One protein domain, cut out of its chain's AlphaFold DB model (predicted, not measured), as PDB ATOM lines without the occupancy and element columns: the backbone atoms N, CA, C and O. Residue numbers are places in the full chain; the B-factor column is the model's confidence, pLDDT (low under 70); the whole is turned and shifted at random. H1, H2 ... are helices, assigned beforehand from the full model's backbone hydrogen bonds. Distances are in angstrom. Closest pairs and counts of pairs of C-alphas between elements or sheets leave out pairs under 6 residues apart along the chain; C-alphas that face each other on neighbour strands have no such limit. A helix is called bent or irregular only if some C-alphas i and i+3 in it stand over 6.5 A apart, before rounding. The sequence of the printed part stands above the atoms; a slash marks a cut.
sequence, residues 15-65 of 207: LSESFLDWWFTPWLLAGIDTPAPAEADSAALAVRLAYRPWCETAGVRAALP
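This is residues 15 to 65 of the 207 residues of an uncharacterized protein of Massilia violacea (UniProt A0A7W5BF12). A long, kinked helix, H3, runs along one side of a loosely assembled fold, and the shorter helix H1 points its last residues at the later half of H3, the two slanting apart from there like an uneven V. The small helix H2 follows at the end of H1, residues 30 to 39 cross over to the beginning of H3, and residues 59 to 65 turn back from the end of H3 toward the side where H1 lies. The printed part has 51 residues with three named helices, in the order H1, H2, H3, and no named strand; its class is all helix. It is compact, with a radius of gyration of the C-alphas of 11.0 A, and spans 31 by 25 by 19 A along its three main axes.

The longest helix is H3, residues 40 to 58, with a kink of 43 degrees near residue 49. It is irregular, but only just: C-alphas 49 and 52 are 6.8 A apart. H1, residues 17 to 24, is close to H3 but not clearly touching it; the closest C-alphas of the two are those of Phe 24 and Tyr 51, 7.5 A apart. H1 and H3 run the same way at a steep tilt of 58 degrees, and their centres are 14.8 A apart. H2, residues 26 to 29, and H3 are near each other, with 8 pairs of C-alphas within 10 A, the closest at 8.1 A. H1 and H2 meet only through their link. In H1 every O i to N i+4 pair is within hydrogen-bond range; in H3 11 of 15 are, and H2 is too short for such a pair.

H3 measures 24.9 A from C-alpha 40 at (43.411, -28.365, -2.740) to C-alpha 58 at (40.696, -4.526, 3.763). H1 begins at C-alpha 17 at (24.349, -21.045, 3.096) and measures 10.5 A from its first to its last C-alpha. H2 has four residues, from Pro 26 to Leu 29, and measures 5.2 A.

The two C-alphas farthest apart are those of Glu 39 and Pro 65, 31.7 A, while the C-alphas of Leu 15 and Pro 65, the first and last printed residues, are 11.8 A apart. The printed part has no cut. The link from H1 to H2, one residue, is tight, and the link from H2 to H3, ten residues, is short. The mean pLDDT of the printed part is 81.5; residues 33 to 43 and residue 46 are under 70.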
ATOM      1  N   LEU A  15      20.657 -17.801   8.897       90.88
ATOM      2  CA  LEU A  15      21.306 -17.347   7.669       90.88
ATOM      3  C   LEU A  15      21.320 -18.489   6.655       90.88
ATOM      4  O   LEU A  15      21.557 -19.638   7.021       90.88
ATOM      5  N   SER A  16      21.078 -18.169   5.386       93.88
ATOM      6  CA  SER A  16      21.251 -19.131   4.295       93.88
ATOM      7  C   SER A  16      22.726 -19.457   4.057       93.88
ATOM      8  O   SER A  16      23.607 -18.641   4.331       93.88
ATOM      9  N   GLU A  17      22.995 -20.636   3.494       93.25
ATOM     10  CA  GLU A  17      24.349 -21.045   3.096       93.25
ATOM     11  C   GLU A  17      24.965 -20.058   2.099       93.25
ATOM     12  O   GLU A  17      26.087 -19.606   2.301       93.25
ATOM     13  N   SER A  18      24.193 -19.601   1.107       93.38
ATOM     14  CA  SER A  18      24.660 -18.613   0.127       93.38
ATOM     15  C   SER A  18      25.043 -17.270   0.757       93.38
ATOM     16  O   SER A  18      25.978 -16.615   0.295       93.38
ATOM     17  N   PHE A  19      24.359 -16.851   1.827       94.81
ATOM     18  CA  PHE A  19      24.763 -15.669   2.585       94.81
ATOM     19  C   PHE A  19      26.062 -15.902   3.360       94.81
ATOM     20  O   PHE A  19      26.896 -15.002   3.428       94.81
ATOM     21  N   LEU A  20      26.238 -17.081   3.962       93.12
ATOM     22  CA  LEU A  20      27.470 -17.416   4.677       93.12
ATOM     23  C   LEU A  20      28.662 -17.455   3.721       93.12
ATOM     24  O   LEU A  20      29.696 -16.871   4.040       93.12
ATOM     25  N   ASP A  21      28.494 -18.043   2.537       91.56
ATOM     26  CA  ASP A  21      29.508 -18.014   1.484       91.56
ATOM     27  C   ASP A  21      29.845 -16.567   1.120       91.56
ATOM     28  O   ASP A  21      30.991 -16.149   1.265       91.56
ATOM     29  N   TRP A  22      28.836 -15.748   0.799       93.69
ATOM     30  CA  TRP A  22      29.022 -14.319   0.525       93.69
ATOM     31  C   TRP A  22      29.761 -13.578   1.655       93.69
ATOM     32  O   TRP A  22      30.627 -12.738   1.400       93.69
ATOM     33  N   TRP A  23      29.452 -13.891   2.918       94.06
ATOM     34  CA  TRP A  23      30.078 -13.261   4.079       94.06
ATOM     35  C   TRP A  23      31.549 -13.656   4.241       94.06
ATOM     36  O   TRP A  23      32.380 -12.805   4.585       94.06
ATOM     37  N   PHE A  24      31.863 -14.934   4.027       91.25
ATOM     38  CA  PHE A  24      33.187 -15.511   4.254       91.25
ATOM     39  C   PHE A  24      34.077 -15.541   3.007       91.25
ATOM     40  O   PHE A  24      35.251 -15.874   3.143       91.25
ATOM     41  N   THR A  25      33.591 -15.102   1.840       89.12
ATOM     42  CA  THR A  25      34.400 -14.900   0.621       89.12
ATOM     43  C   THR A  25      34.424 -13.441   0.126       89.12
ATOM     44  O   THR A  25      34.174 -13.179  -1.055       89.12
ATOM     45  N   PRO A  26      34.734 -12.445   0.981       89.06
ATOM     46  CA  PRO A  26      34.669 -11.032   0.601       89.06
ATOM     47  C   PRO A  26      35.706 -10.619  -0.458       89.06
ATOM     48  O   PRO A  26      35.506  -9.619  -1.141       89.06
ATOM     49  N   TRP A  27      36.786 -11.383  -0.648       87.31
ATOM     50  CA  TRP A  27      37.763 -11.154  -1.722       87.31
ATOM     51  C   TRP A  27      37.158 -11.299  -3.121       87.31
ATOM     52  O   TRP A  27      37.537 -10.536  -4.005       87.31
ATOM     53  N   LEU A  28      36.166 -12.178  -3.310       87.12
ATOM     54  CA  LEU A  28      35.464 -12.299  -4.592       87.12
ATOM     55  C   LEU A  28      34.721 -11.002  -4.937       87.12
ATOM     56  O   LEU A  28      34.706 -10.581  -6.089       87.12
ATOM     57  N   LEU A  29      34.171 -10.318  -3.927       86.25
ATOM     58  CA  LEU A  29      33.530  -9.008  -4.098       86.25
ATOM     59  C   LEU A  29      34.543  -7.914  -4.445       86.25
ATOM     60  O   LEU A  29      34.201  -6.962  -5.137       86.25
ATOM     61  N   ALA A  30      35.784  -8.056  -3.980       82.81
ATOM     62  CA  ALA A  30      36.891  -7.175  -4.337       82.81
ATOM     63  C   ALA A  30      37.516  -7.515  -5.707       82.81
ATOM     64  O   ALA A  30      38.501  -6.884  -6.088       82.81
ATOM     65  N   GLY A  31      36.988  -8.511  -6.433       82.88
ATOM     66  CA  GLY A  31      37.539  -8.969  -7.711       82.88
ATOM     67  C   GLY A  31      38.870  -9.716  -7.580       82.88
ATOM     68  O   GLY A  31      39.663  -9.718  -8.517       82.88
ATOM     69  N   ILE A  32      39.141 -10.310  -6.414       79.31
ATOM     70  CA  ILE A  32      40.349 -11.095  -6.137       79.31
ATOM     71  C   ILE A  32      39.960 -12.575  -6.119       79.31
ATOM     72  O   ILE A  32      39.177 -12.994  -5.264       79.31
ATOM     73  N   ASP A  33      40.535 -13.366  -7.027       68.88
ATOM     74  CA  ASP A  33      40.143 -14.766  -7.245       68.88
ATOM     75  C   ASP A  33      40.303 -15.641  -5.992       68.88
ATOM     76  O   ASP A  33      39.389 -16.380  -5.624       68.88
ATOM     77  N   THR A  34      41.435 -15.571  -5.284       66.38
ATOM     78  CA  THR A  34      41.596 -16.191  -3.953       66.38
ATOM     79  C   THR A  34      42.889 -15.717  -3.285       66.38
ATOM     80  O   THR A  34      43.919 -15.646  -3.950       66.38
ATOM     81  N   PRO A  35      42.904 -15.444  -1.967       64.56
ATOM     82  CA  PRO A  35      44.144 -15.111  -1.260       64.56
ATOM     83  C   PRO A  35      45.021 -16.328  -0.872       64.56
ATOM     84  O   PRO A  35      46.019 -16.136  -0.184       64.56
ATOM     85  N   ALA A  36      44.673 -17.569  -1.256       61.22
ATOM     86  CA  ALA A  36      45.304 -18.807  -0.759       61.22
ATOM     87  C   ALA A  36      46.084 -19.602  -1.844       61.22
ATOM     88  O   ALA A  36      45.744 -19.499  -3.022       61.22
ATOM     89  N   PRO A  37      47.116 -20.397  -1.471       55.09
ATOM     90  CA  PRO A  37      47.976 -21.129  -2.411       55.09
ATOM     91  C   PRO A  37      47.297 -22.356  -3.052       55.09
ATOM     92  O   PRO A  37      46.316 -22.889  -2.541       55.09
ATOM     93  N   ALA A  38      47.863 -22.813  -4.176       55.00
ATOM     94  CA  ALA A  38      47.264 -23.694  -5.187       55.00
ATOM     95  C   ALA A  38      46.990 -25.178  -4.813       55.00
ATOM     96  O   ALA A  38      46.600 -25.944  -5.693       55.00
ATOM     97  N   GLU A  39      47.161 -25.623  -3.562       54.69
ATOM     98  CA  GLU A  39      47.008 -27.048  -3.192       54.69
ATOM     99  C   GLU A  39      45.686 -27.349  -2.461       54.69
ATOM    100  O   GLU A  39      45.461 -26.885  -1.344       54.69
ATOM    101  N   ALA A  40      44.831 -28.177  -3.073       54.19
ATOM    102  CA  ALA A  40      43.411 -28.365  -2.740       54.19
ATOM    103  C   ALA A  40      43.092 -28.791  -1.287       54.19
ATOM    104  O   ALA A  40      42.149 -28.254  -0.703       54.19
ATOM    105  N   ASP A  41      43.877 -29.680  -0.670       55.19
ATOM    106  CA  ASP A  41      43.625 -30.135   0.714       55.19
ATOM    107  C   ASP A  41      44.101 -29.119   1.769       55.19
ATOM    108  O   ASP A  41      43.557 -29.031   2.871       55.19
ATOM    109  N   SER A  42      45.081 -28.287   1.407       60.62
ATOM    110  CA  SER A  42      45.558 -27.168   2.226       60.62
ATOM    111  C   SER A  42      44.748 -25.885   1.993       60.62
ATOM    112  O   SER A  42      44.703 -25.016   2.864       60.62
ATOM    113  N   ALA A  43      44.051 -25.785   0.855       66.44
ATOM    114  CA  ALA A  43      43.380 -24.577   0.393       66.44
ATOM    115  C   ALA A  43      42.245 -24.137   1.323       66.44
ATOM    116  O   ALA A  43      42.174 -22.964   1.678       66.44
ATOM    117  N   ALA A  44      41.386 -25.049   1.794       70.12
ATOM    118  CA  ALA A  44      40.270 -24.677   2.674       70.12
ATOM    119  C   ALA A  44      40.745 -24.158   4.044       70.12
ATOM    120  O   ALA A  44      40.209 -23.181   4.577       70.12
ATOM    121  N   LEU A  45      41.777 -24.788   4.616       71.06
ATOM    122  CA  LEU A  45      42.397 -24.331   5.858       71.06
ATOM    123  C   LEU A  45      43.149 -23.010   5.637       71.06
ATOM    124  O   LEU A  45      43.011 -22.089   6.441       71.06
ATOM    125  N   ALA A  46      43.887 -22.888   4.533       69.44
ATOM    126  CA  ALA A  46      44.613 -21.677   4.168       69.44
ATOM    127  C   ALA A  46      43.671 -20.483   3.960       69.44
ATOM    128  O   ALA A  46      43.937 -19.406   4.484       69.44
ATOM    129  N   VAL A  47      42.526 -20.678   3.296       73.81
ATOM    130  CA  VAL A  47      41.471 -19.662   3.149       73.81
ATOM    131  C   VAL A  47      40.952 -19.215   4.518       73.81
ATOM    132  O   VAL A  47      40.847 -18.016   4.780       73.81
ATOM    133  N   ARG A  48      40.685 -20.156   5.434       76.56
ATOM    134  CA  ARG A  48      40.240 -19.831   6.802       76.56
ATOM    135  C   ARG A  48      41.291 -19.049   7.593       76.56
ATOM    136  O   ARG A  48      40.927 -18.132   8.329       76.56
ATOM    137  N   LEU A  49      42.571 -19.392   7.448       81.44
ATOM    138  CA  LEU A  49      43.680 -18.700   8.113       81.44
ATOM    139  C   LEU A  49      43.931 -17.308   7.515       81.44
ATOM    140  O   LEU A  49      44.204 -16.370   8.262       81.44
ATOM    141  N   ALA A  50      43.779 -17.153   6.199       82.94
ATOM    142  CA  ALA A  50      43.952 -15.887   5.490       82.94
ATOM    143  C   ALA A  50      42.777 -14.914   5.689       82.94
ATOM    144  O   ALA A  50      42.955 -13.705   5.558       82.94
ATOM    145  N   TYR A  51      41.588 -15.415   6.045       87.44
ATOM    146  CA  TYR A  51      40.368 -14.612   6.155       87.44
ATOM    147  C   TYR A  51      40.495 -13.430   7.126       87.44
ATOM    148  O   TYR A  51      40.199 -12.296   6.756       87.44
ATOM    149  N   ARG A  52      40.950 -13.664   8.366       89.94
ATOM    150  CA  ARG A  52      41.067 -12.587   9.368       89.94
ATOM    151  C   ARG A  52      42.112 -11.530   8.973       89.94
ATOM    152  O   ARG A  52      41.730 -10.361   8.958       89.94
ATOM    153  N   PRO A  53      43.357 -11.899   8.601       89.44
ATOM    154  CA  PRO A  53      44.349 -10.934   8.121       89.44
ATOM    155  C   PRO A  53      43.892 -10.147   6.889       89.44
ATOM    156  O   PRO A  53      44.115  -8.937   6.800       89.44
ATOM    157  N   TRP A  54      43.217 -10.809   5.942       90.38
ATOM    158  CA  TRP A  54      42.680 -10.137   4.762       90.38
ATOM    159  C   TRP A  54      41.606  -9.118   5.150       90.38
ATOM    160  O   TRP A  54      41.664  -7.969   4.717       90.38
ATOM    161  N   CYS A  55      40.659  -9.507   6.009       91.62
ATOM    162  CA  CYS A  55      39.621  -8.610   6.511       91.62
ATOM    163  C   CYS A  55      40.213  -7.393   7.229       91.62
ATOM    164  O   CYS A  55      39.755  -6.279   6.996       91.62
ATOM    165  N   GLU A  56      41.237  -7.584   8.057       91.31
ATOM    166  CA  GLU A  56      41.941  -6.491   8.733       91.31
ATOM    167  C   GLU A  56      42.579  -5.522   7.729       91.31
ATOM    168  O   GLU A  56      42.317  -4.321   7.783       91.31
ATOM    169  N   THR A  57      43.309  -6.051   6.741       89.94
ATOM    170  CA  THR A  57      43.942  -5.255   5.673       89.94
ATOM    171  C   THR A  57      42.910  -4.491   4.840       89.94
ATOM    172  O   THR A  57      43.109  -3.326   4.499       89.94
ATOM    173  N   ALA A  58      41.780  -5.126   4.530       87.94
ATOM    174  CA  ALA A  58      40.696  -4.526   3.763       87.94
ATOM    175  C   ALA A  58      39.814  -3.578   4.601       87.94
ATOM    176  O   ALA A  58      38.922  -2.930   4.050       87.94
ATOM    177  N   GLY A  59      40.008  -3.491   5.922       89.44
ATOM    178  CA  GLY A  59      39.140  -2.733   6.828       89.44
ATOM    179  C   GLY A  59      37.704  -3.275   6.870       89.44
ATOM    180  O   GLY A  59      36.737  -2.514   6.859       89.44
ATOM    181  N   VAL A  60      37.536  -4.594   6.821       90.81
ATOM    182  CA  VAL A  60      36.241  -5.285   6.851       90.81
ATOM    183  C   VAL A  60      36.121  -6.077   8.146       90.81
ATOM    184  O   VAL A  60      37.061  -6.721   8.603       90.81
ATOM    185  N   ARG A  61      34.932  -6.081   8.751       92.56
ATOM    186  CA  ARG A  61      34.684  -6.869   9.960       92.56
ATOM    187  C   ARG A  61      34.654  -8.366   9.637       92.56
ATOM    188  O   ARG A  61      33.786  -8.829   8.893       92.56
ATOM    189  N   ALA A  62      35.565  -9.122  10.244       91.19
ATOM    190  CA  ALA A  62      35.654 -10.572  10.069       91.19
ATOM    191  C   ALA A  62      34.525 -11.339  10.790       91.19
ATOM    192  O   ALA A  62      33.986 -12.311  10.258       91.19
ATOM    193  N   ALA A  63      34.166 -10.924  12.006       91.62
ATOM    194  CA  ALA A  63      33.172 -11.615  12.826       91.62
ATOM    195  C   ALA A  63      31.737 -11.265  12.408       91.62
ATOM    196  O   ALA A  63      31.433 -10.092  12.189       91.62
ATOM    197  N   LEU A  64      30.861 -12.274  12.361       91.38
ATOM    198  CA  LEU A  64      29.416 -12.056  12.282       91.38
ATOM    199  C   LEU A  64      28.925 -11.313  13.539       91.38
ATOM    200  O   LEU A  64      29.458 -11.552  14.629       91.38
ATOM    201  N   PRO A  65      27.916 -10.431  13.423       90.62
ATOM    202  CA  PRO A  65      27.265  -9.839  14.585       90.62
ATOM    203  C   PRO A  65      26.710 -10.914  15.525       90.62
ATOM    204  O   PRO A  65      26.148 -11.909  15.075       90.62
TER     205      PRO A  65